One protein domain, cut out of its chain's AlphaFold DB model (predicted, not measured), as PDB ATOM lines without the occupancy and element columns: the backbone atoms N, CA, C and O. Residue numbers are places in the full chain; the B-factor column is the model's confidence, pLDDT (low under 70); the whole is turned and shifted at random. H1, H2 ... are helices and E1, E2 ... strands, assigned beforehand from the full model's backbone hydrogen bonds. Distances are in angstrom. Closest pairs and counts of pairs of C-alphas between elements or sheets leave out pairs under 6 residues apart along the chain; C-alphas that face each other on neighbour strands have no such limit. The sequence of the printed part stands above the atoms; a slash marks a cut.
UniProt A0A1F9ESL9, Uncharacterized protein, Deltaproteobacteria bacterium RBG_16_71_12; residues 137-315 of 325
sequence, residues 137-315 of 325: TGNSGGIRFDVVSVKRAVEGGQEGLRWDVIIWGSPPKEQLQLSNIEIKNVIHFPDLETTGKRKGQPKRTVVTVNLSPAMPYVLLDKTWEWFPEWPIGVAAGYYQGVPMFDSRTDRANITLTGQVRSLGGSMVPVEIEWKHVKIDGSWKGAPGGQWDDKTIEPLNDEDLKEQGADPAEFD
ATOM      1  N   THR A 137      48.961  31.701  -7.062       94.88
ATOM      2  CA  THR A 137      48.979  32.944  -7.824       94.88
ATOM      3  C   THR A 137      47.736  33.753  -7.523       94.88
ATOM      4  O   THR A 137      46.647  33.196  -7.416       94.88
ATOM      5  N   GLY A 138      47.883  35.054  -7.339       94.75
ATOM      6  CA  GLY A 138      46.742  35.943  -7.187       94.75
ATOM      7  C   GLY A 138      47.153  37.400  -7.274       94.75
ATOM      8  O   GLY A 138      48.336  37.733  -7.200       94.75
ATOM      9  N   ASN A 139      46.185  38.285  -7.469       95.31
ATOM     10  CA  ASN A 139      46.433  39.710  -7.605       95.31
ATOM     11  C   ASN A 139      45.415  40.537  -6.816       95.31
ATOM     12  O   ASN A 139      44.246  40.195  -6.708       95.31
ATOM     13  N   SER A 140      45.887  41.634  -6.233       95.62
ATOM     14  CA  SER A 140      45.063  42.635  -5.550       95.62
ATOM     15  C   SER A 140      45.895  43.891  -5.327       95.62
ATOM     16  O   SER A 140      47.120  43.830  -5.260       95.62
ATOM     17  N   GLY A 141      45.247  45.051  -5.204       92.50
ATOM     18  CA  GLY A 141      45.922  46.300  -4.831       92.50
ATOM     19  C   GLY A 141      47.053  46.730  -5.777       92.50
ATOM     20  O   GLY A 141      47.984  47.407  -5.348       92.50
ATOM     21  N   GLY A 142      46.991  46.330  -7.054       93.62
ATOM     22  CA  GLY A 142      47.997  46.668  -8.066       93.62
ATOM     23  C   GLY A 142      49.263  45.809  -8.034       93.62
ATOM     24  O   GLY A 142      50.212  46.123  -8.750       93.62
ATOM     25  N   ILE A 143      49.275  44.726  -7.250       95.94
ATOM     26  CA  ILE A 143      50.346  43.727  -7.255       95.94
ATOM     27  C   ILE A 143      49.805  42.359  -7.660       95.94
ATOM     28  O   ILE A 143      48.632  42.048  -7.444       95.94
ATOM     29  N   ARG A 144      50.685  41.524  -8.207       96.44
ATOM     30  CA  ARG A 144      50.459  40.084  -8.335       96.44
ATOM     31  C   ARG A 144      51.482  39.347  -7.489       96.44
ATOM     32  O   ARG A 144      52.668  39.656  -7.558       96.44
ATOM     33  N   PHE A 145      51.011  38.385  -6.716       96.44
ATOM     34  CA  PHE A 145      51.796  37.610  -5.779       96.44
ATOM     35  C   PHE A 145      51.784  36.142  -6.191       96.44
ATOM     36  O   PHE A 145      50.741  35.488  -6.161       96.44
ATOM     37  N   ASP A 146      52.963  35.637  -6.534       96.44
ATOM     38  CA  ASP A 146      53.145  34.287  -7.040       96.44
ATOM     39  C   ASP A 146      54.084  33.508  -6.111       96.44
ATOM     40  O   ASP A 146      55.250  33.867  -5.944       96.44
ATOM     41  N   VAL A 147      53.598  32.415  -5.520       96.62
ATOM     42  CA  VAL A 147      54.433  31.436  -4.810       96.62
ATOM     43  C   VAL A 147      54.966  30.456  -5.841       96.62
ATOM     44  O   VAL A 147      54.220  29.634  -6.365       96.62
ATOM     45  N   VAL A 148      56.255  30.531  -6.159       95.56
ATOM     46  CA  VAL A 148      56.869  29.730  -7.232       95.56
ATOM     47  C   VAL A 148      57.478  28.421  -6.749       95.56
ATOM     48  O   VAL A 148      57.727  27.525  -7.551       95.56
ATOM     49  N   SER A 149      57.709  28.290  -5.445       95.44
ATOM     50  CA  SER A 149      58.231  27.063  -4.851       95.44
ATOM     51  C   SER A 149      57.820  26.951  -3.390       95.44
ATOM     52  O   SER A 149      57.857  27.934  -2.652       95.44
ATOM     53  N   VAL A 150      57.446  25.738  -2.987       95.94
ATOM     54  CA  VAL A 150      57.154  25.365  -1.600       95.94
ATOM     55  C   VAL A 150      58.004  24.147  -1.264       95.94
ATOM     56  O   VAL A 150      57.876  23.104  -1.907       95.94
ATOM     57  N   LYS A 151      58.901  24.280  -0.287       94.44
ATOM     58  CA  LYS A 151      59.863  23.235   0.099       94.44
ATOM     59  C   LYS A 151      59.916  23.090   1.613       94.44
ATOM     60  O   LYS A 151      59.722  24.071   2.325       94.44
ATOM     61  N   ARG A 152      60.244  21.897   2.109       93.56
ATOM     62  CA  ARG A 152      60.586  21.713   3.526       93.56
ATOM     63  C   ARG A 152      61.877  22.454   3.855       93.56
ATOM     64  O   ARG A 152      62.826  22.431   3.072       93.56
ATOM     65  N   ALA A 153      61.912  23.082   5.018       90.81
ATOM     66  CA  ALA A 153      63.087  23.726   5.574       90.81
ATOM     67  C   ALA A 153      63.122  23.487   7.085       90.81
ATOM     68  O   ALA A 153      62.082  23.443   7.739       90.81
ATOM     69  N   VAL A 154      64.322  23.339   7.638       85.62
ATOM     70  CA  VAL A 154      64.527  23.271   9.088       85.62
ATOM     71  C   VAL A 154      65.121  24.597   9.530       85.62
ATOM     72  O   VAL A 154      66.169  25.002   9.028       85.62
ATOM     73  N   GLU A 155      64.468  25.272  10.468       73.06
ATOM     74  CA  GLU A 155      64.927  26.544  11.021       73.06
ATOM     75  C   GLU A 155      64.818  26.524  12.542       73.06
ATOM     76  O   GLU A 155      63.803  26.115  13.097       73.06
ATOM     77  N   GLY A 156      65.891  26.907  13.240       73.38
ATOM     78  CA  GLY A 156      65.908  26.881  14.708       73.38
ATOM     79  C   GLY A 156      65.648  25.493  15.313       73.38
ATOM     80  O   GLY A 156      65.231  25.399  16.462       73.38
ATOM     81  N   GLY A 157      65.861  24.419  14.542       78.62
ATOM     82  CA  GLY A 157      65.544  23.043  14.941       78.62
ATOM     83  C   GLY A 157      64.074  22.645  14.767       78.62
ATOM     84  O   GLY A 157      63.729  21.511  15.086       78.62
ATOM     85  N   GLN A 158      63.220  23.532  14.249       81.38
ATOM     86  CA  GLN A 158      61.827  23.238  13.920       81.38
ATOM     87  C   GLN A 158      61.661  23.014  12.418       81.38
ATOM     88  O   GLN A 158      62.235  23.728  11.591       81.38
ATOM     89  N   GLU A 159      60.882  21.997  12.061       87.81
ATOM     90  CA  GLU A 159      60.525  21.718  10.675       87.81
ATOM     91  C   GLU A 159      59.386  22.644  10.232       87.81
ATOM     92  O   GLU A 159      58.371  22.787  10.915       87.81
ATOM     93  N   GLY A 160      59.551  23.269   9.073       91.19
ATOM     94  CA  GLY A 160      58.561  24.143   8.464       91.19
ATOM     95  C   GLY A 160      58.667  24.131   6.946       91.19
ATOM     96  O   GLY A 160      59.416  23.362   6.339       91.19
ATOM     97  N   LEU A 161      57.902  25.006   6.314       93.44
ATOM     98  CA  LEU A 161      57.919  25.241   4.885       93.44
ATOM     99  C   LEU A 161      58.617  26.564   4.589       93.44
ATOM    100  O   LEU A 161      58.471  27.566   5.293       93.44
ATOM    101  N   ARG A 162      59.361  26.556   3.493       94.81
ATOM    102  CA  ARG A 162      59.871  27.735   2.816       94.81
ATOM    103  C   ARG A 162      59.029  27.975   1.576       94.81
ATOM    104  O   ARG A 162      58.881  27.065   0.758       94.81
ATOM    105  N   TRP A 163      58.505  29.188   1.438       96.00
ATOM    106  CA  TRP A 163      57.798  29.629   0.236       96.00
ATOM    107  C   TRP A 163      58.670  30.638  -0.493       96.00
ATOM    108  O   TRP A 163      58.891  31.723   0.034       96.00
ATOM    109  N   ASP A 164      59.166  30.298  -1.681       96.81
ATOM    110  CA  ASP A 164      59.818  31.266  -2.564       96.81
ATOM    111  C   ASP A 164      58.742  32.007  -3.361       96.81
ATOM    112  O   ASP A 164      57.865  31.380  -3.963       96.81
ATOM    113  N   VAL A 165      58.803  33.336  -3.364       96.94
ATOM    114  CA  VAL A 165      57.765  34.203  -3.927       96.94
ATOM    115  C   VAL A 165      58.342  35.214  -4.906       96.94
ATOM    116  O   VAL A 165      59.464  35.702  -4.751       96.94
ATOM    117  N   ILE A 166      57.537  35.547  -5.909       96.62
ATOM    118  CA  ILE A 166      57.781  36.616  -6.872       96.62
ATOM    119  C   ILE A 166      56.582  37.559  -6.822       96.62
ATOM    120  O   ILE A 166      55.434  37.123  -6.868       96.62
ATOM    121  N   ILE A 167      56.853  38.860  -6.716       96.81
ATOM    122  CA  ILE A 167      55.820  39.894  -6.635       96.81
ATOM    123  C   ILE A 167      55.961  40.817  -7.842       96.81
ATOM    124  O   ILE A 167      56.940  41.557  -7.959       96.81
ATOM    125  N   TRP A 168      54.982  40.781  -8.739       96.81
ATOM    126  CA  TRP A 168      54.905  41.675  -9.894       96.81
ATOM    127  C   TRP A 168      54.192  42.965  -9.520       96.81
ATOM    128  O   TRP A 168      53.238  42.952  -8.741       96.81
ATOM    129  N   GLY A 169      54.643  44.077 -10.100       95.38
ATOM    130  CA  GLY A 169      54.142  45.404  -9.748       95.38
ATOM    131  C   GLY A 169      54.543  45.825  -8.337       95.38
ATOM    132  O   GLY A 169      53.916  46.718  -7.776       95.38
ATOM    133  N   SER A 170      55.560  45.181  -7.750       93.06
ATOM    134  CA  SER A 170      55.959  45.452  -6.373       93.06
ATOM    135  C   SER A 170      56.392  46.911  -6.238       93.06
ATOM    136  O   SER A 170      57.335  47.330  -6.921       93.06
ATOM    137  N   PRO A 171      55.764  47.692  -5.344       91.19
ATOM    138  CA  PRO A 171      56.295  48.990  -4.977       91.19
ATOM    139  C   PRO A 171      57.563  48.791  -4.119       91.19
ATOM    140  O   PRO A 171      57.866  47.660  -3.710       91.19
ATOM    141  N   PRO A 172      58.311  49.868  -3.818       89.56
ATOM    142  CA  PRO A 172      59.382  49.820  -2.828       89.56
ATOM    143  C   PRO A 172      58.904  49.211  -1.506       89.56
ATOM    144  O   PRO A 172      57.752  49.408  -1.107       89.56
ATOM    145  N   LYS A 173      59.792  48.507  -0.799       88.62
ATOM    146  CA  LYS A 173      59.463  47.796   0.446       88.62
ATOM    147  C   LYS A 173      58.810  48.698   1.500       88.62
ATOM    148  O   LYS A 173      57.984  48.228   2.268       88.62
ATOM    149  N   GLU A 174      59.132  49.989   1.535       89.62
ATOM    150  CA  GLU A 174      58.536  50.945   2.480       89.62
ATOM    151  C   GLU A 174      57.050  51.234   2.197       89.62
ATOM    152  O   GLU A 174      56.332  51.731   3.066       89.62
ATOM    153  N   GLN A 175      56.590  50.940   0.981       92.31
ATOM    154  CA  GLN A 175      55.214  51.124   0.528       92.31
ATOM    155  C   GLN A 175      54.403  49.824   0.548       92.31
ATOM    156  O   GLN A 175      53.181  49.897   0.463       92.31
ATOM    157  N   LEU A 176      55.043  48.658   0.679       93.38
ATOM    158  CA  LEU A 176      54.374  47.362   0.780       93.38
ATOM    159  C   LEU A 176      54.334  46.889   2.234       93.38
ATOM    160  O   LEU A 176      55.371  46.706   2.868       93.38
ATOM    161  N   GLN A 177      53.136  46.640   2.753       92.75
ATOM    162  CA  GLN A 177      52.948  46.077   4.086       92.75
ATOM    163  C   GLN A 177      52.023  44.870   4.001       92.75
ATOM    164  O   GLN A 177      50.820  45.022   3.829       92.75
ATOM    165  N   LEU A 178      52.582  43.668   4.126       91.81
ATOM    166  CA  LEU A 178      51.811  42.430   4.224       91.81
ATOM    167  C   LEU A 178      51.572  42.115   5.703       91.81
ATOM    168  O   LEU A 178      52.518  42.001   6.485       91.81
ATOM    169  N   SER A 179      50.304  42.042   6.102       87.81
ATOM    170  CA  SER A 179      49.890  41.995   7.506       87.81
ATOM    171  C   SER A 179      49.714  40.577   8.031       87.81
ATOM    172  O   SER A 179      50.192  40.279   9.129       87.81
ATOM    173  N   ASN A 180      49.039  39.717   7.266       90.94
ATOM    174  CA  ASN A 180      48.683  38.375   7.707       90.94
ATOM    175  C   ASN A 180      48.644  37.382   6.541       90.94
ATOM    176  O   ASN A 180      48.166  37.722   5.460       90.94
ATOM    177  N   ILE A 181      49.099  36.154   6.789       89.88
ATOM    178  CA  ILE A 181      48.728  34.982   5.991       89.88
ATOM    179  C   ILE A 181      47.865  34.105   6.883       89.88
ATOM    180  O   ILE A 181      48.350  33.552   7.869       89.88
ATOM    181  N   GLU A 182      46.592  33.998   6.533       90.06
ATOM    182  CA  GLU A 182      45.652  33.076   7.149       90.06
ATOM    183  C   GLU A 182      45.648  31.761   6.363       90.06
ATOM    184  O   GLU A 182      45.487  31.763   5.146       90.06
ATOM    185  N   ILE A 183      45.823  30.632   7.047       87.31
ATOM    186  CA  ILE A 183      45.729  29.289   6.469       87.31
ATOM    187  C   ILE A 183      44.606  28.548   7.182       87.31
ATOM    188  O   ILE A 183      44.694  28.307   8.386       87.31
ATOM    189  N   LYS A 184      43.578  28.155   6.432       84.75
ATOM    190  CA  LYS A 184      42.449  27.338   6.882       84.75
ATOM    191  C   LYS A 184      42.594  25.929   6.320       84.75
ATOM    192  O   LYS A 184      42.357  25.694   5.136       84.75
ATOM    193  N   ASN A 185      43.007  24.991   7.167       78.75
ATOM    194  CA  ASN A 185      43.092  23.572   6.818       78.75
ATOM    195  C   ASN A 185      41.697  22.955   6.769       78.75
ATOM    196  O   ASN A 185      40.995  23.028   7.770       78.75
ATOM    197  N   VAL A 186      41.332  22.278   5.681       73.19
ATOM    198  CA  VAL A 186      40.131  21.432   5.649       73.19
ATOM    199  C   VAL A 186      40.555  19.999   5.958       73.19
ATOM    200  O   VAL A 186      41.178  19.335   5.127       73.19
ATOM    201  N   ILE A 187      40.238  19.530   7.167       71.00
ATOM    202  CA  ILE A 187      40.605  18.190   7.649       71.00
ATOM    203  C   ILE A 187      39.390  17.260   7.584       71.00
ATOM    204  O   ILE A 187      38.284  17.649   7.964       71.00
ATOM    205  N   HIS A 188      39.602  16.020   7.131       62.56
ATOM    206  CA  HIS A 188      38.601  14.955   7.183       62.56
ATOM    207  C   HIS A 188      38.818  14.061   8.412       62.56
ATOM    208  O   HIS A 188      39.874  13.442   8.558       62.56
ATOM    209  N   PHE A 189      37.808  13.966   9.280       58.62
ATOM    210  CA  PHE A 189      37.780  13.020  10.395       58.62
ATOM    211  C   PHE A 189      36.801  11.886  10.070       58.62
ATOM    212  O   PHE A 189      35.593  12.122  10.109       58.62
ATOM    213  N   PRO A 190      37.289  10.673   9.755       47.12
ATOM    214  CA  PRO A 190      36.404   9.544   9.489       47.12
ATOM    215  C   PRO A 190      35.645   9.063  10.743       47.12
ATOM    216  O   PRO A 190      34.493   8.677  10.609       47.12
ATOM    217  N   ASP A 191      36.218   9.179  11.952       43.19
ATOM    218  CA  ASP A 191      35.655   8.583  13.182       43.19
ATOM    219  C   ASP A 191      35.728   9.508  14.417       43.19
ATOM    220  O   ASP A 191      36.370   9.198  15.422       43.19
ATOM    221  N   LEU A 192      35.060  10.664  14.393       45.44
ATOM    222  CA  LEU A 192      34.761  11.368  15.647       45.44
ATOM    223  C   LEU A 192      33.501  10.753  16.275       45.44
ATOM    224  O   LEU A 192      32.376  11.146  15.956       45.44
ATOM    225  N   GLU A 193      33.680   9.791  17.187       40.44
ATOM    226  CA  GLU A 193      32.604   9.378  18.090       40.44
ATOM    227  C   GLU A 193      32.198  10.574  18.961       40.44
ATOM    228  O   GLU A 193      32.890  10.987  19.891       40.44
ATOM    229  N   THR A 194      31.043  11.158  18.660       38.22
ATOM    230  CA  THR A 194      30.447  12.197  19.493       38.22
ATOM    231  C   THR A 194      29.997  11.616  20.831       38.22
ATOM    232  O   THR A 194      29.113  10.756  20.878       38.22
ATOM    233  N   THR A 195      30.459  12.199  21.935       36.75
ATOM    234  CA  THR A 195      29.725  12.232  23.207       36.75
ATOM    235  C   THR A 195      28.480  13.119  23.043       36.75
ATOM    236  O   THR A 195      28.428  14.261  23.483       36.75
ATOM    237  N   GLY A 196      27.460  12.623  22.336       40.97
ATOM    238  CA  GLY A 196      26.222  13.367  22.075       40.97
ATOM    239  C   GLY A 196      25.433  12.875  20.858       40.97
ATOM    240  O   GLY A 196      25.960  12.170  20.008       40.97
ATOM    241  N   LYS A 197      24.141  13.231  20.793       37.25
ATOM    242  CA  LYS A 197      23.065  12.637  19.959       37.25
ATOM    243  C   LYS A 197      23.163  12.825  18.423       37.25
ATOM    244  O   LYS A 197      22.134  13.040  17.786       37.25
ATOM    245  N   ARG A 198      24.340  12.733  17.799       41.03
ATOM    246  CA  ARG A 198      24.484  12.586  16.334       41.03
ATOM    247  C   ARG A 198      25.679  11.687  15.997       41.03
ATOM    248  O   ARG A 198      26.718  12.167  15.566       41.03
ATOM    249  N   LYS A 199      25.506  10.377  16.202       38.47
ATOM    250  CA  LYS A 199      26.410   9.346  15.668       38.47
ATOM    251  C   LYS A 199      26.361   9.365  14.133       38.47
ATOM    252  O   LYS A 199      25.266   9.290  13.584       38.47
ATOM    253  N   GLY A 200      27.526   9.393  13.480       41.19
ATOM    254  CA  GLY A 200      27.683   8.893  12.108       41.19
ATOM    255  C   GLY A 200      27.743   9.901  10.955       41.19
ATOM    256  O   GLY A 200      27.437   9.500   9.842       41.19
ATOM    257  N   GLN A 201      28.128  11.166  11.161       40.25
ATOM    258  CA  GLN A 201      28.474  12.048  10.031       40.25
ATOM    259  C   GLN A 201      29.926  12.532  10.142       40.25
ATOM    260  O   GLN A 201      30.286  13.054  11.204       40.25
ATOM    261  N   PRO A 202      30.750  12.390   9.081       45.97
ATOM    262  CA  PRO A 202      32.105  12.922   9.058       45.97
ATOM    263  C   PRO A 202      32.028  14.444   9.152       45.97
ATOM    264  O   PRO A 202      31.648  15.133   8.206       45.97
ATOM    265  N   LYS A 203      32.357  14.998  10.320       54.50
ATOM    266  CA  LYS A 203      32.456  16.449  10.469       54.50
ATOM    267  C   LYS A 203      33.846  16.878  10.035       54.50
ATOM    268  O   LYS A 203      34.831  16.563  10.697       54.50
ATOM    269  N   ARG A 204      33.912  17.596   8.914       55.72
ATOM    270  CA  ARG A 204      35.113  18.337   8.532       55.72
ATOM    271  C   ARG A 204      35.244  19.561   9.414       55.72
ATOM    272  O   ARG A 204      34.255  20.180   9.808       55.72
ATOM    273  N   THR A 205      36.481  19.889   9.726       60.19
ATOM    274  CA  THR A 205      36.796  20.927  10.697       60.19
ATOM    275  C   THR A 205      37.845  21.829  10.096       60.19
ATOM    276  O   THR A 205      38.773  21.334   9.446       60.19
ATOM    277  N   VAL A 206      37.705  23.133  10.319       64.38
ATOM    278  CA  VAL A 206      38.721  24.095   9.905       64.38
ATOM    279  C   VAL A 206      39.644  24.397  11.060       64.38
ATOM    280  O   VAL A 206      39.202  24.743  12.151       64.38
ATOM    281  N   VAL A 207      40.941  24.273  10.795       66.69
ATOM    282  CA  VAL A 207      41.971  24.775  11.699       66.69
ATOM    283  C   VAL A 207      42.632  25.978  11.054       66.69
ATOM    284  O   VAL A 207      43.255  25.853   9.995       66.69
ATOM    285  N   THR A 208      42.496  27.128  11.710       73.31
ATOM    286  CA  THR A 208      43.017  28.415  11.241       73.31
ATOM    287  C   THR A 208      44.372  28.717  11.872       73.31
ATOM    288  O   THR A 208      44.558  28.590  13.083       73.31
ATOM    289  N   VAL A 209      45.328  29.160  11.059       76.31
ATOM    290  CA  VAL A 209      46.600  29.732  11.514       76.31
ATOM    291  C   VAL A 209      46.826  31.078  10.869       76.31
ATOM    292  O   VAL A 209      46.690  31.212   9.662       76.31
ATOM    293  N   ASN A 210      47.237  32.036  11.691       81.00
ATOM    294  CA  ASN A 210      47.610  33.375  11.272       81.00
ATOM    295  C   ASN A 210      49.121  33.547  11.408       81.00
ATOM    296  O   ASN A 210      49.675  33.357  12.492       81.00
ATOM    297  N   LEU A 211      49.784  33.900  10.310       80.38
ATOM    298  CA  LEU A 211      51.196  34.264  10.282       80.38
ATOM    299  C   LEU A 211      51.285  35.785  10.245       80.38
ATOM    300  O   LEU A 211      51.002  36.401   9.220       80.38
ATOM    301  N   SER A 212      51.671  36.388  11.367       77.81
ATOM    302  CA  SER A 212      51.804  37.837  11.494       77.81
ATOM    303  C   SER A 212      53.097  38.207  12.237       77.81
ATOM    304  O   SER A 212      53.386  37.593  13.266       77.81
ATOM    305  N   PRO A 213      53.871  39.204  11.756       73.81
ATOM    306  CA  PRO A 213      53.691  39.920  10.489       73.81
ATOM    307  C   PRO A 213      54.013  39.033   9.273       73.81
ATOM    308  O   PRO A 213      54.983  38.283   9.280       73.81
ATOM    309  N   ALA A 214      53.227  39.159   8.202       81.12
ATOM    310  CA  ALA A 214      53.345  38.334   6.993       81.12
ATOM    311  C   ALA A 214      54.323  38.881   5.942       81.12
ATOM    312  O   ALA A 214      54.139  38.670   4.739       81.12
ATOM    313  N   MET A 215      55.359  39.604   6.358       88.00
ATOM    314  CA  MET A 215      56.406  39.999   5.421       88.00
ATOM    315  C   MET A 215      57.320  38.803   5.131       88.00
ATOM    316  O   MET A 215      57.651  38.066   6.061       88.00
ATOM    317  N   PRO A 216      57.776  38.623   3.877       89.75
ATOM    318  CA  PRO A 216      58.809  37.643   3.579       89.75
ATOM    319  C   PRO A 216      60.037  37.881   4.465       89.75
ATOM    320  O   PRO A 216      60.446  39.030   4.669       89.75
ATOM    321  N   TYR A 217      60.643  36.797   4.954       89.81
ATOM    322  CA  TYR A 217      61.858  36.837   5.770       89.81
ATOM    323  C   TYR A 217      62.980  37.594   5.043       89.81
ATOM    324  O   TYR A 217      63.622  38.486   5.599       89.81
ATOM    325  N   VAL A 218      63.138  37.312   3.748       92.94
ATOM    326  CA  VAL A 218      63.908  38.143   2.818       92.94
ATOM    327  C   VAL A 218      62.975  38.653   1.735       92.94
ATOM    328  O   VAL A 218      62.267  37.869   1.113       92.94
ATOM    329  N   LEU A 219      63.028  39.960   1.474       95.12
ATOM    330  CA  LEU A 219      62.372  40.611   0.344       95.12
ATOM    331  C   LEU A 219      63.390  41.499  -0.373       95.12
ATOM    332  O   LEU A 219      63.969  42.398   0.242       95.12
ATOM    333  N   LEU A 220      63.597  41.225  -1.657       95.12
ATOM    334  CA  LEU A 220      64.463  41.955  -2.573       95.12
ATOM    335  C   LEU A 220      63.571  42.743  -3.539       95.12
ATOM    336  O   LEU A 220      63.102  42.212  -4.543       95.12
ATOM    337  N   ASP A 221      63.291  43.999  -3.197       92.50
ATOM    338  CA  ASP A 221      62.358  44.873  -3.917       92.50
ATOM    339  C   ASP A 221      63.015  45.683  -5.041       92.50
ATOM    340  O   ASP A 221      62.307  46.195  -5.896       92.50
ATOM    341  N   LYS A 222      64.352  45.786  -5.057       92.81
ATOM    342  CA  LYS A 222      65.140  46.556  -6.044       92.81
ATOM    343  C   LYS A 222      66.246  45.737  -6.706       92.81
ATOM    344  O   LYS A 222      67.340  46.231  -6.967       92.81
ATOM    345  N   THR A 223      65.973  44.469  -6.992       92.44
ATOM    346  CA  THR A 223      66.970  43.524  -7.523       92.44
ATOM    347  C   THR A 223      67.602  43.986  -8.845       92.44
ATOM    348  O   THR A 223      68.782  43.728  -9.083       92.44
ATOM    349  N   TRP A 224      66.871  44.752  -9.667       91.38
ATOM    350  CA  TRP A 224      67.377  45.338 -10.919       91.38
ATOM    351  C   TRP A 224      68.549  46.314 -10.726       91.38
ATOM    352  O   TRP A 224      69.262  46.608 -11.683       91.38
ATOM    353  N   GLU A 225      68.765  46.842  -9.515       89.88
ATOM    354  CA  GLU A 225      69.919  47.700  -9.214       89.88
ATOM    355  C   GLU A 225      71.223  46.900  -9.110       89.88
ATOM    356  O   GLU A 225      72.305  47.447  -9.314       89.88
ATOM    357  N   TRP A 226      71.129  45.609  -8.787       88.06
ATOM    358  CA  TRP A 226      72.281  44.723  -8.592       88.06
ATOM    359  C   TRP A 226      72.474  43.785  -9.779       88.06
ATOM    360  O   TRP A 226      73.586  43.326 -10.043       88.06
ATOM    361  N   PHE A 227      71.381  43.489 -10.478       89.12
ATOM    362  CA  PHE A 227      71.325  42.514 -11.548       89.12
ATOM    363  C   PHE A 227      70.462  43.056 -12.702       89.12
ATOM    364  O   PHE A 227      69.240  42.936 -12.648       89.12
ATOM    365  N   PRO A 228      71.067  43.691 -13.728       91.56
ATOM    366  CA  PRO A 228      70.336  44.409 -14.780       91.56
ATOM    367  C   PRO A 228      69.322  43.560 -15.560       91.56
ATOM    368  O   PRO A 228      68.299  44.073 -16.011       91.56
ATOM    369  N   GLU A 229      69.580  42.262 -15.715       92.88
ATOM    370  CA  GLU A 229      68.670  41.309 -16.356       92.88
ATOM    371  C   GLU A 229      67.376  41.085 -15.567       92.88
ATOM    372  O   GLU A 229      66.385  40.614 -16.136       92.88
ATOM    373  N   TRP A 230      67.357  41.440 -14.284       95.00
ATOM    374  CA  TRP A 230      66.160  41.397 -13.465       95.00
ATOM    375  C   TRP A 230      65.172  42.498 -13.890       95.00
ATOM    376  O   TRP A 230      65.532  43.678 -13.865       95.00
ATOM    377  N   PRO A 231      63.919  42.165 -14.253       95.19
ATOM    378  CA  PRO A 231      62.949  43.170 -14.675       95.19
ATOM    379  C   PRO A 231      62.612  44.158 -13.549       95.19
ATOM    380  O   PRO A 231      62.379  43.769 -12.404       95.19
ATOM    381  N   ILE A 232      62.544  45.451 -13.871       95.62
ATOM    382  CA  ILE A 232      62.121  46.474 -12.906       95.62
ATOM    383  C   ILE A 232      60.663  46.264 -12.466       95.62
ATOM    384  O   ILE A 232      59.829  45.837 -13.259       95.62
ATOM    385  N   GLY A 233      60.342  46.582 -11.208       94.81
ATOM    386  CA  GLY A 233      58.989  46.412 -10.657       94.81
ATOM    387  C   GLY A 233      58.632  44.960 -10.320       94.81
ATOM    388  O   GLY A 233      57.474  44.661 -10.028       94.81
ATOM    389  N   VAL A 234      59.615  44.061 -10.360       96.56
ATOM    390  CA  VAL A 234      59.491  42.673  -9.913       96.56
ATOM    391  C   VAL A 234      60.337  42.509  -8.662       96.56
ATOM    392  O   VAL A 234      61.540  42.763  -8.695       96.56
ATOM    393  N   ALA A 235      59.726  42.079  -7.567       96.75
ATOM    394  CA  ALA A 235      60.435  41.704  -6.353       96.75
ATOM    395  C   ALA A 235      60.512  40.180  -6.229       96.75
ATOM    396  O   ALA A 235      59.671  39.460  -6.768       96.75
ATOM    397  N   ALA A 236      61.504  39.693  -5.491       96.25
ATOM    398  CA  ALA A 236      61.560  38.299  -5.069       96.25
ATOM    399  C   ALA A 236      61.882  38.197  -3.591       96.25
ATOM    400  O   ALA A 236      62.567  39.046  -3.020       96.25
ATOM    401  N   GLY A 237      61.396  37.142  -2.967       95.94
ATOM    402  CA  GLY A 237      61.612  36.920  -1.556       95.94
ATOM    403  C   GLY A 237      61.232  35.519  -1.148       95.94
ATOM    404  O   GLY A 237      60.764  34.723  -1.958       95.94
ATOM    405  N   TYR A 238      61.403  35.217   0.127       95.31
ATOM    406  CA  TYR A 238      60.906  33.964   0.655       95.31
ATOM    407  C   TYR A 238      60.379  34.111   2.071       95.31
ATOM    408  O   TYR A 238      60.887  34.901   2.869       95.31
ATOM    409  N   TYR A 239      59.361  33.318   2.372       93.81
ATOM    410  CA  TYR A 239      58.933  33.032   3.732       93.81
ATOM    411  C   TYR A 239      59.730  31.852   4.252       93.81
ATOM    412  O   TYR A 239      60.044  30.928   3.499       93.81
ATOM    413  N   GLN A 240      60.024  31.874   5.542       89.88
ATOM    414  CA  GLN A 240      60.693  30.791   6.241       89.88
ATOM    415  C   GLN A 240      59.886  30.456   7.497       89.88
ATOM    416  O   GLN A 240      59.241  31.339   8.062       89.88
ATOM    417  N   GLY A 241      59.850  29.176   7.873       86.44
ATOM    418  CA  GLY A 241      59.088  28.724   9.037       86.44
ATOM    419  C   GLY A 241      57.568  28.751   8.851       86.44
ATOM    420  O   GLY A 241      56.839  28.802   9.839       86.44
ATOM    421  N   VAL A 242      57.061  28.706   7.611       90.06
ATOM    422  CA  VAL A 242      55.618  28.535   7.385       90.06
ATOM    423  C   VAL A 242      55.205  27.171   7.959       90.06
ATOM    424  O   VAL A 242      55.833  26.169   7.622       90.06
ATOM    425  N   PRO A 243      54.181  27.083   8.819       88.62
ATOM    426  CA  PRO A 243      53.753  25.819   9.401       88.62
ATOM    427  C   PRO A 243      53.459  24.770   8.326       88.62
ATOM    428  O   PRO A 243      52.717  25.027   7.380       88.62
ATOM    429  N   MET A 244      54.032  23.576   8.482       90.12
ATOM    430  CA  MET A 244      53.638  22.415   7.683       90.12
ATOM    431  C   MET A 244      52.145  22.153   7.841       90.12
ATOM    432  O   MET A 244      51.633  22.378   8.930       90.12
ATOM    433  N   PHE A 245      51.464  21.643   6.819       88.75
ATOM    434  CA  PHE A 245      50.033  21.320   6.894       88.75
ATOM    435  C   PHE A 245      49.785  20.084   7.773       88.75
ATOM    436  O   PHE A 245      50.699  19.287   7.996       88.75
ATOM    437  N   ASP A 246      48.562  19.906   8.279       84.81
ATOM    438  CA  ASP A 246      48.196  18.670   8.984       84.81
ATOM    439  C   ASP A 246      48.326  17.461   8.039       84.81
ATOM    440  O   ASP A 246      48.039  17.546   6.840       84.81
ATOM    441  N   SER A 247      48.754  16.318   8.582       85.88
ATOM    442  CA  SER A 247      48.878  15.048   7.849       85.88
ATOM    443  C   SER A 247      47.595  14.622   7.111       85.88
ATOM    444  O   SER A 247      47.665  13.955   6.077       85.88
ATOM    445  N   ARG A 248      46.430  15.060   7.600       82.56
ATOM    446  CA  ARG A 248      45.088  14.756   7.090       82.56
ATOM    447  C   ARG A 248      44.496  15.864   6.208       82.56
ATOM    448  O   ARG A 248      43.387  15.697   5.711       82.56
ATOM    449  N   THR A 249      45.179  16.996   6.023       85.00
ATOM    450  CA  THR A 249      44.674  18.083   5.167       85.00
ATOM    451  C   THR A 249      44.859  17.722   3.702       85.00
ATOM    452  O   THR A 249      45.992  17.581   3.252       85.00
ATOM    453  N   ASP A 250      43.784  17.662   2.923       84.56
ATOM    454  CA  ASP A 250      43.889  17.491   1.464       84.56
ATOM    455  C   ASP A 250      43.734  18.803   0.701       84.56
ATOM    456  O   ASP A 250      44.345  18.993  -0.357       84.56
ATOM    457  N   ARG A 251      42.946  19.727   1.257       87.44
ATOM    458  CA  ARG A 251      42.741  21.066   0.714       87.44
ATOM    459  C   ARG A 251      42.861  22.118   1.805       87.44
ATOM    460  O   ARG A 251      42.480  21.878   2.949       87.44
ATOM    461  N   ALA A 252      43.354  23.292   1.439       89.56
ATOM    462  CA  ALA A 252      43.343  24.455   2.312       89.56
ATOM    463  C   ALA A 252      42.856  25.696   1.570       89.56
ATOM    464  O   ALA A 252      43.021  25.816   0.355       89.56
ATOM    465  N   ASN A 253      42.302  26.629   2.335       90.62
ATOM    466  CA  ASN A 253      42.104  27.998   1.892       90.62
ATOM    467  C   ASN A 253      43.199  28.864   2.511       90.62
ATOM    468  O   ASN A 253      43.515  28.721   3.693       90.62
ATOM    469  N   ILE A 254      43.818  29.717   1.703       93.56
ATOM    470  CA  ILE A 254      44.929  30.567   2.127       93.56
ATOM    471  C   ILE A 254      44.584  32.003   1.752       93.56
ATOM    472  O   ILE A 254      44.303  32.273   0.588       93.56
ATOM    473  N   THR A 255      44.656  32.921   2.708       95.19
ATOM    474  CA  THR A 255      44.364  34.340   2.487       95.19
ATOM    475  C   THR A 255      45.558  35.186   2.899       95.19
ATOM    476  O   THR A 255      45.991  35.147   4.049       95.19
ATOM    477  N   LEU A 256      46.089  35.976   1.971       95.88
ATOM    478  CA  LEU A 256      47.111  36.983   2.227       95.88
ATOM    479  C   LEU A 256      46.449  38.359   2.295       95.88
ATOM    480  O   LEU A 256      45.847  38.806   1.320       95.88
ATOM    481  N   THR A 257      46.617  39.053   3.416       96.56
ATOM    482  CA  THR A 257      46.147  40.431   3.582       96.56
ATOM    483  C   THR A 257      47.301  41.403   3.768       96.56
ATOM    484  O   THR A 257      48.380  41.058   4.265       96.56
ATOM    485  N   GLY A 258      47.075  42.649   3.374       95.44
ATOM    486  CA  GLY A 258      48.038  43.722   3.514       95.44
ATOM    487  C   GLY A 258      47.537  45.027   2.924       95.44
ATOM    488  O   GLY A 258      46.342  45.249   2.731       95.44
ATOM    489  N   GLN A 259      48.480  45.904   2.624       95.75
ATOM    490  CA  GLN A 259      48.221  47.195   2.020       95.75
ATOM    491  C   GLN A 259      49.432  47.701   1.241       95.75
ATOM    492  O   GLN A 259      50.588  47.468   1.606       95.75
ATOM    493  N   VAL A 260      49.143  48.446   0.182       94.62
ATOM    494  CA  VAL A 260      50.115  49.178  -0.625       94.62
ATOM    495  C   VAL A 260      49.864  50.670  -0.461       94.62
ATOM    496  O   VAL A 260      48.746  51.149  -0.634       94.62
ATOM    497  N   ARG A 261      50.909  51.433  -0.143       94.31
ATOM    498  CA  ARG A 261      50.849  52.893  -0.107       94.31
ATOM    499  C   ARG A 261      51.042  53.457  -1.513       94.31
ATOM    500  O   ARG A 261      52.082  53.246  -2.129       94.31
ATOM    501  N   SER A 262      50.071  54.224  -1.994       89.75
ATOM    502  CA  SER A 262      50.167  54.942  -3.265       89.75
ATOM    503  C   SER A 262      51.122  56.138  -3.176       89.75
ATOM    504  O   SER A 262      51.432  56.640  -2.092       89.75
ATOM    505  N   LEU A 263      51.532  56.671  -4.332       84.19
ATOM    506  CA  LEU A 263      52.335  57.900  -4.405       84.19
ATOM    507  C   LEU A 263      51.630  59.115  -3.778       84.19
ATOM    508  O   LEU A 263      52.296  59.993  -3.240       84.19
ATOM    509  N   GLY A 264      50.293  59.149  -3.810       87.75
ATOM    510  CA  GLY A 264      49.488  60.183  -3.152       87.75
ATOM    511  C   GLY A 264      49.351  59.994  -1.637       87.75
ATOM    512  O   GLY A 264      48.690  60.795  -0.984       87.75
ATOM    513  N   GLY A 265      49.942  58.936  -1.071       89.12
ATOM    514  CA  GLY A 265      49.902  58.618   0.356       89.12
ATOM    515  C   GLY A 265      48.675  57.823   0.810       89.12
ATOM    516  O   GLY A 265      48.603  57.469   1.986       89.12
ATOM    517  N   SER A 266      47.732  57.509  -0.085       93.69
ATOM    518  CA  SER A 266      46.590  56.645   0.242       93.69
ATOM    519  C   SER A 266      47.021  55.190   0.430       93.69
ATOM    520  O   SER A 266      47.965  54.730  -0.213       93.69
ATOM    521  N   MET A 267      46.323  54.458   1.298       95.62
ATOM    522  CA  MET A 267      46.535  53.023   1.494       95.62
ATOM    523  C   MET A 267      45.516  52.249   0.656       95.62
ATOM    524  O   MET A 267      44.313  52.475   0.779       95.62
ATOM    525  N   VAL A 268      46.000  51.364  -0.207       95.38
ATOM    526  CA  VAL A 268      45.192  50.469  -1.038       95.38
ATOM    527  C   VAL A 268      45.239  49.082  -0.401       95.38
ATOM    528  O   VAL A 268      46.341  48.555  -0.238       95.38
ATOM    529  N   PRO A 269      44.099  48.484  -0.017       96.06
ATOM    530  CA  PRO A 269      44.097  47.155   0.576       96.06
ATOM    531  C   PRO A 269      44.570  46.101  -0.432       96.06
ATOM    532  O   PRO A 269      44.281  46.167  -1.630       96.06
ATOM    533  N   VAL A 270      45.307  45.118   0.075       96.44
ATOM    534  CA  VAL A 270      45.678  43.896  -0.639       96.44
ATOM    535  C   VAL A 270      44.978  42.745   0.061       96.44
ATOM    536  O   VAL A 270      45.205  42.531   1.248       96.44
ATOM    537  N   GLU A 271      44.157  42.008  -0.674       96.50
ATOM    538  CA  GLU A 271      43.529  40.779  -0.207       96.50
ATOM    539  C   GLU A 271      43.589  39.765  -1.343       96.50
ATOM    540  O   GLU A 271      42.992  39.960  -2.399       96.50
ATOM    541  N   ILE A 272      44.394  38.724  -1.160       95.81
ATOM    542  CA  ILE A 272      44.574  37.655  -2.137       95.81
ATOM    543  C   ILE A 272      44.115  36.362  -1.481       95.81
ATOM    544  O   ILE A 272      44.658  35.966  -0.454       95.81
ATOM    545  N   GLU A 273      43.127  35.712  -2.086       94.94
ATOM    546  CA  GLU A 273      42.539  34.481  -1.574       94.94
ATOM    547  C   GLU A 273      42.782  33.327  -2.552       94.94
ATOM    548  O   GLU A 273      42.400  33.381  -3.722       94.94
ATOM    549  N   TRP A 274      43.398  32.260  -2.053       93.81
ATOM    550  CA  TRP A 274      43.561  30.993  -2.750       93.81
ATOM    551  C   TRP A 274      42.615  29.967  -2.146       93.81
ATOM    552  O   TRP A 274      42.839  29.472  -1.039       93.81
ATOM    553  N   LYS A 275      41.557  29.639  -2.886       90.31
ATOM    554  CA  LYS A 275      40.567  28.645  -2.475       90.31
ATOM    555  C   LYS A 275      40.939  27.252  -2.972       90.31
ATOM    556  O   LYS A 275      41.409  27.084  -4.095       90.31
ATOM    557  N   HIS A 276      40.674  26.252  -2.140       87.00
ATOM    558  CA  HIS A 276      40.737  24.823  -2.461       87.00
ATOM    559  C   HIS A 276      42.117  24.375  -2.943       87.00
ATOM    560  O   HIS A 276      42.239  23.491  -3.795       87.00
ATOM    561  N   VAL A 277      43.164  24.976  -2.378       90.94
ATOM    562  CA  VAL A 277      44.550  24.646  -2.690       90.94
ATOM    563  C   VAL A 277      44.784  23.188  -2.342       90.94
ATOM    564  O   VAL A 277      44.709  22.807  -1.175       90.94
ATOM    565  N   LYS A 278      45.091  22.372  -3.350       91.31
ATOM    566  CA  LYS A 278      45.491  20.981  -3.141       91.31
ATOM    567  C   LYS A 278      46.835  20.947  -2.417       91.31
ATOM    568  O   LYS A 278      47.814  21.507  -2.906       91.31
ATOM    569  N   ILE A 279      46.881  20.262  -1.280       91.94
ATOM    570  CA  ILE A 279      48.090  20.167  -0.463       91.94
ATOM    571  C   ILE A 279      48.935  18.982  -0.918       91.94
ATOM    572  O   ILE A 279      48.490  17.832  -0.897       91.94
ATOM    573  N   ASP A 280      50.171  19.263  -1.326       93.25
ATOM    574  CA  ASP A 280      51.140  18.227  -1.663       93.25
ATOM    575  C   ASP A 280      51.569  17.456  -0.402       93.25
ATOM    576  O   ASP A 280      51.770  18.041   0.665       93.25
ATOM    577  N   GLY A 281      51.741  16.135  -0.512       91.38
ATOM    578  CA  GLY A 281      52.163  15.295   0.615       91.38
ATOM    579  C   GLY A 281      53.506  15.727   1.218       91.38
ATOM    580  O   GLY A 281      53.716  15.620   2.425       91.38
ATOM    581  N   SER A 282      54.397  16.304   0.407       93.44
ATOM    582  CA  SER A 282      55.664  16.864   0.877       93.44
ATOM    583  C   SER A 282      55.493  18.092   1.775       93.44
ATOM    584  O   SER A 282      56.432  18.425   2.490       93.44
ATOM    585  N   TRP A 283      54.321  18.733   1.817       93.62
ATOM    586  CA  TRP A 283      54.056  19.892   2.680       93.62
ATOM    587  C   TRP A 283      53.428  19.520   4.027       93.62
ATOM    588  O   TRP A 283      53.302  20.377   4.905       93.62
ATOM    589  N   LYS A 284      53.019  18.258   4.192       90.94
ATOM    590  CA  LYS A 284      52.314  17.762   5.375       90.94
ATOM    591  C   LYS A 284      53.286  17.342   6.479       90.94
ATOM    592  O   LYS A 284      54.263  16.643   6.215       90.94
ATOM    593  N   GLY A 285      53.020  17.738   7.719       87.06
ATOM    594  CA  GLY A 285      53.781  17.294   8.885       87.06
ATOM    595  C   GLY A 285      53.579  15.805   9.185       87.06
ATOM    596  O   GLY A 285      52.722  15.142   8.596       87.06
ATOM    597  N   ALA A 286      54.366  15.278  10.123       83.75
ATOM    598  CA  ALA A 286      54.120  13.946  10.665       83.75
ATOM    599  C   ALA A 286      52.759  13.894  11.400       83.75
ATOM    600  O   ALA A 286      52.321  14.917  11.937       83.75
ATOM    601  N   PRO A 287      52.093  12.723  11.454       75.81
ATOM    602  CA  PRO A 287      50.947  12.517  12.342       75.81
ATOM    603  C   PRO A 287      51.323  12.834  13.800       75.81
ATOM    604  O   PRO A 287      52.444  12.524  14.204       75.81
ATOM    605  N   GLY A 288      50.421  13.424  14.594       64.00
ATOM    606  CA  GLY A 288      50.750  13.850  15.967       64.00
ATOM    607  C   GLY A 288      51.383  15.248  16.062       64.00
ATOM    608  O   GLY A 288      52.016  15.564  17.069       64.00
ATOM    609  N   GLY A 289      51.338  16.040  14.985       65.75
ATOM    610  CA  GLY A 289      52.055  17.313  14.855       65.75
ATOM    611  C   GLY A 289      51.357  18.517  15.504       65.75
ATOM    612  O   GLY A 289      50.334  18.401  16.167       65.75
ATOM    613  N   GLN A 290      51.887  19.718  15.238       65.69
ATOM    614  CA  GLN A 290      51.478  21.034  15.785       65.69
ATOM    615  C   GLN A 290      49.997  21.463  15.609       65.69
ATOM    616  O   GLN A 290      49.645  22.615  15.886       65.69
ATOM    617  N   TRP A 291      49.148  20.591  15.071       64.94
ATOM    618  CA  TRP A 291      47.748  20.845  14.737       64.94
ATOM    619  C   TRP A 291      46.762  20.067  15.609       64.94
ATOM    620  O   TRP A 291      45.608  20.480  15.677       64.94
ATOM    621  N   ASP A 292      47.201  19.010  16.302       55.62
ATOM    622  CA  ASP A 292      46.307  18.120  17.060       55.62
ATOM    623  C   ASP A 292      45.696  18.768  18.321       55.62
ATOM    624  O   ASP A 292      44.650  18.323  18.785       55.62
ATOM    625  N   ASP A 293      46.271  19.874  18.811       49.09
ATOM    626  CA  ASP A 293      45.797  20.611  19.999       49.09
ATOM    627  C   ASP A 293      44.988  21.888  19.670       49.09
ATOM    628  O   ASP A 293      44.656  22.670  20.566       49.09
ATOM    629  N   LYS A 294      44.704  22.168  18.389       57.75
ATOM    630  CA  LYS A 294      44.050  23.425  17.970       57.75
ATOM    631  C   LYS A 294      42.530  23.305  17.901       57.75
ATOM    632  O   LYS A 294      41.992  22.240  17.624       57.75
ATOM    633  N   THR A 295      41.841  24.426  18.132       52.28
ATOM    634  CA  THR A 295      40.375  24.525  18.145       52.28
ATOM    635  C   THR A 295      39.771  23.968  16.862       52.28
ATOM    636  O   THR A 295      40.012  24.471  15.766       52.28
ATOM    637  N   ILE A 296      38.974  22.920  17.034       57.22
ATOM    638  CA  ILE A 296      38.251  22.222  15.986       57.22
ATOM    639  C   ILE A 296      36.858  22.853  15.899       57.22
ATOM    640  O   ILE A 296      35.998  22.571  16.735       57.22
ATOM    641  N   GLU A 297      36.626  23.717  14.911       58.38
ATOM    642  CA  GLU A 297      35.289  24.268  14.666       58.38
ATOM    643  C   GLU A 297      34.532  23.388  13.656       58.38
ATOM    644  O   GLU A 297      35.032  23.156  12.549       58.38
ATOM    645  N   PRO A 298      33.349  22.851  14.013       57.28
ATOM    646  CA  PRO A 298      32.520  22.122  13.069       57.28
ATOM    647  C   PRO A 298      31.895  23.118  12.086       57.28
ATOM    648  O   PRO A 298      31.097  23.962  12.489       57.28
ATOM    649  N   LEU A 299      32.235  23.000  10.804       56.66
ATOM    650  CA  LEU A 299      31.588  23.778   9.748       56.66
ATOM    651  C   LEU A 299      30.163  23.270   9.504       56.66
ATOM    652  O   LEU A 299      29.895  22.070   9.630       56.66
ATOM    653  N   ASN A 300      29.254  24.178   9.147       59.00
ATOM    654  CA  ASN A 300      27.966  23.797   8.569       59.00
ATOM    655  C   ASN A 300      28.132  23.464   7.063       59.00
ATOM    656  O   ASN A 300      29.177  23.729   6.469       59.00
ATOM    657  N   ASP A 301      27.115  22.862   6.438       59.44
ATOM    658  CA  ASP A 301      27.181  22.408   5.034       59.44
ATOM    659  C   ASP A 301      27.345  23.554   4.015       59.44
ATOM    660  O   ASP A 301      27.817  23.332   2.897       59.44
ATOM    661  N   GLU A 302      26.960  24.776   4.388       58.75
ATOM    662  CA  GLU A 302      27.088  25.984   3.566       58.75
ATOM    663  C   GLU A 302      28.538  26.485   3.584       58.75
ATOM    664  O   GLU A 302      29.149  26.649   2.526       58.75
ATOM    665  N   ASP A 303      29.143  26.556   4.772       60.00
ATOM    666  CA  ASP A 303      30.554  26.883   4.945       60.00
ATOM    667  C   ASP A 303      31.446  25.804   4.303       60.00
ATOM    668  O   ASP A 303      32.484  26.110   3.727       60.00
ATOM    669  N   LEU A 304      31.043  24.527   4.327       60.72
ATOM    670  CA  LEU A 304      31.773  23.454   3.639       60.72
ATOM    671  C   LEU A 304      31.837  23.679   2.126       60.72
ATOM    672  O   LEU A 304      32.917  23.559   1.538       60.72
ATOM    673  N   LYS A 305      30.716  24.062   1.506       63.47
ATOM    674  CA  LYS A 305      30.671  24.395   0.077       63.47
ATOM    675  C   LYS A 305      31.508  25.627  -0.248       63.47
ATOM    676  O   LYS A 305      32.235  25.606  -1.238       63.47
ATOM    677  N   GLU A 306      31.476  26.663   0.588       62.06
ATOM    678  CA  GLU A 306      32.322  27.853   0.410       62.06
ATOM    679  C   GLU A 306      33.818  27.556   0.584       62.06
ATOM    680  O   GLU A 306      34.665  28.173  -0.066       62.06
ATOM    681  N   GLN A 307      34.159  26.566   1.414       58.31
ATOM    682  CA  GLN A 307      35.517  26.043   1.565       58.31
ATOM    683  C   GLN A 307      35.849  24.930   0.538       58.31
ATOM    684  O   GLN A 307      36.946  24.365   0.579       58.31
ATOM    685  N   GLY A 308      34.953  24.677  -0.433       52.66
ATOM    686  CA  GLY A 308      35.108  23.792  -1.608       52.66
ATOM    687  C   GLY A 308      35.303  22.332  -1.280       52.66
ATOM    688  O   GLY A 308      35.990  21.594  -1.996       52.66
ATOM    689  N   ALA A 309      34.680  21.938  -0.181       54.91
ATOM    690  CA  ALA A 309      34.174  20.603  -0.005       54.91
ATOM    691  C   ALA A 309      32.855  20.489  -0.784       54.91
ATOM    692  O   ALA A 309      31.885  21.160  -0.442       54.91
ATOM    693  N   ASP A 310      32.790  19.636  -1.809       54.06
ATOM    694  CA  ASP A 310      31.486  19.152  -2.270       54.06
ATOM    695  C   ASP A 310      30.947  18.191  -1.194       54.06
ATOM    696  O   ASP A 310      31.674  17.275  -0.802       54.06
ATOM    697  N   PRO A 311      29.733  18.382  -0.654       50.19
ATOM    698  CA  PRO A 311      29.125  17.396   0.234       50.19
ATOM    699  C   PRO A 311      28.913  16.039  -0.457       50.19
ATOM    700  O   PRO A 311      29.029  15.011   0.201       50.19
ATOM    701  N   ALA A 312      28.664  16.024  -1.774       48.34
ATOM    702  CA  ALA A 312      28.268  14.829  -2.521       48.34
ATOM    703  C   ALA A 312      29.441  13.916  -2.935       48.34
ATOM    704  O   ALA A 312      29.273  12.700  -2.956       48.34
ATOM    705  N   GLU A 313      30.643  14.454  -3.195       47.41
ATOM    706  CA  GLU A 313      31.842  13.653  -3.541       47.41
ATOM    707  C   GLU A 313      32.290  12.695  -2.412       47.41
ATOM    708  O   GLU A 313      33.163  11.853  -2.618       47.41
ATOM    709  N   PHE A 314      31.728  12.821  -1.205       48.16
ATOM    710  CA  PHE A 314      32.234  12.160   0.001       48.16
ATOM    711  C   PHE A 314      31.228  11.201   0.642       48.16
ATOM    712  O   PHE A 314      31.640  10.338   1.418       48.16
ATOM    713  N   ASP A 315      29.950  11.272   0.260       45.81
ATOM    714  CA  ASP A 315      28.974  10.233   0.594       45.81
ATOM    715  C   ASP A 315      29.321   8.911  -0.124       45.81
ATOM    716  O   ASP A 315      29.195   7.839   0.469       45.81
TER     717      ASP A 315
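AT A GLANCE: This is residues 137 to 315 of the 325 residues of an uncharacterized protein of Deltaproteobacteria bacterium RBG_16_71_12 (UniProt A0A1F9ESL9). Two twisted antiparallel sheets make a sandwich, only partly face to face, with their strands crossed; E1, at the edge of one sheet, comes close to E9, at the edge of the other. Two short helices lie toward one end of the sandwich, where H1 only grazes the sheet E5, E4, E8, E9 with its residues 303 to 306 and H2 is on neither sheet, and the links of residues 188 to 204 and 221 to 233 lie at opposite ends of the long axis. The printed part has 179 residues with nine named strands followed by two named helices, and is mostly strand. The sheets run E1, E2, E3, E7, E6 and E5, E4, E8, E9. The whole is only just compact, close to loose, with a radius of gyration of the C-alphas of 18.8 A, and elongated, spanning 63 by 37 by 25 A.

HOW THE PARTS SIT: The larger sheet holds E1, residues 137 to 140, E2, 143 to 155, E3, 158 to 168, E7, 234 to 242, and E6, 218 to 220. E1, E2 and E3 form a meander, each strand the antiparallel neighbour of the one before; N 138 and O 145 are 3.1 A apart, N 153 and O 160 2.8 A, both within hydrogen-bond range. E2 bends by 83 degrees at residue 152. E3 pairs with E7 through N 165 and O 237, 2.8 A, and E7 with the edge strand E6 through N 220 and O 236, 2.8 A. The second sheet holds E5, residues 205 to 211, E4, 176 to 187, E8, 249 to 261, and E9, 267 to 278, with N 209 and O 183 2.9 A apart, N 182 and O 255 2.8 A, and N 256 and O 272 2.8 A. The two sheets form a sandwich, two sheets face to face, with best planes 35 degrees apart and strands at 54 degrees. The closest C-alphas of E1 and E9, Ser 140 and Val 270, are 5.1 A apart. H1, residues 301 to 306, only grazes the second sheet with residues 303 to 306; H2, residues 312 to 315, is on neither sheet. Every O i to N i+4 pair of H1 is within hydrogen-bond range; H2 is too short for one.

IN THESE COORDINATES: E1 begins at C-alpha 137, (48.979, 32.944, -7.824). E2 is 29.0 A long, E3 30.9 A, E4 33.0 A, E8 35.7 A and E9 32.4 A. H2 ends at C-alpha 315, (28.974, 10.233, 0.594).

THE WHOLE: The C-alphas of Lys 197 and Pro 228, the two farthest apart, are 66.7 A apart. The printed part has no cut. The links E4 to E5, E6 to E7 and E9 to H1 are long. Mean pLDDT of the printed part is 80.4, and residues 188 to 207 and 288 to 315 are under 70.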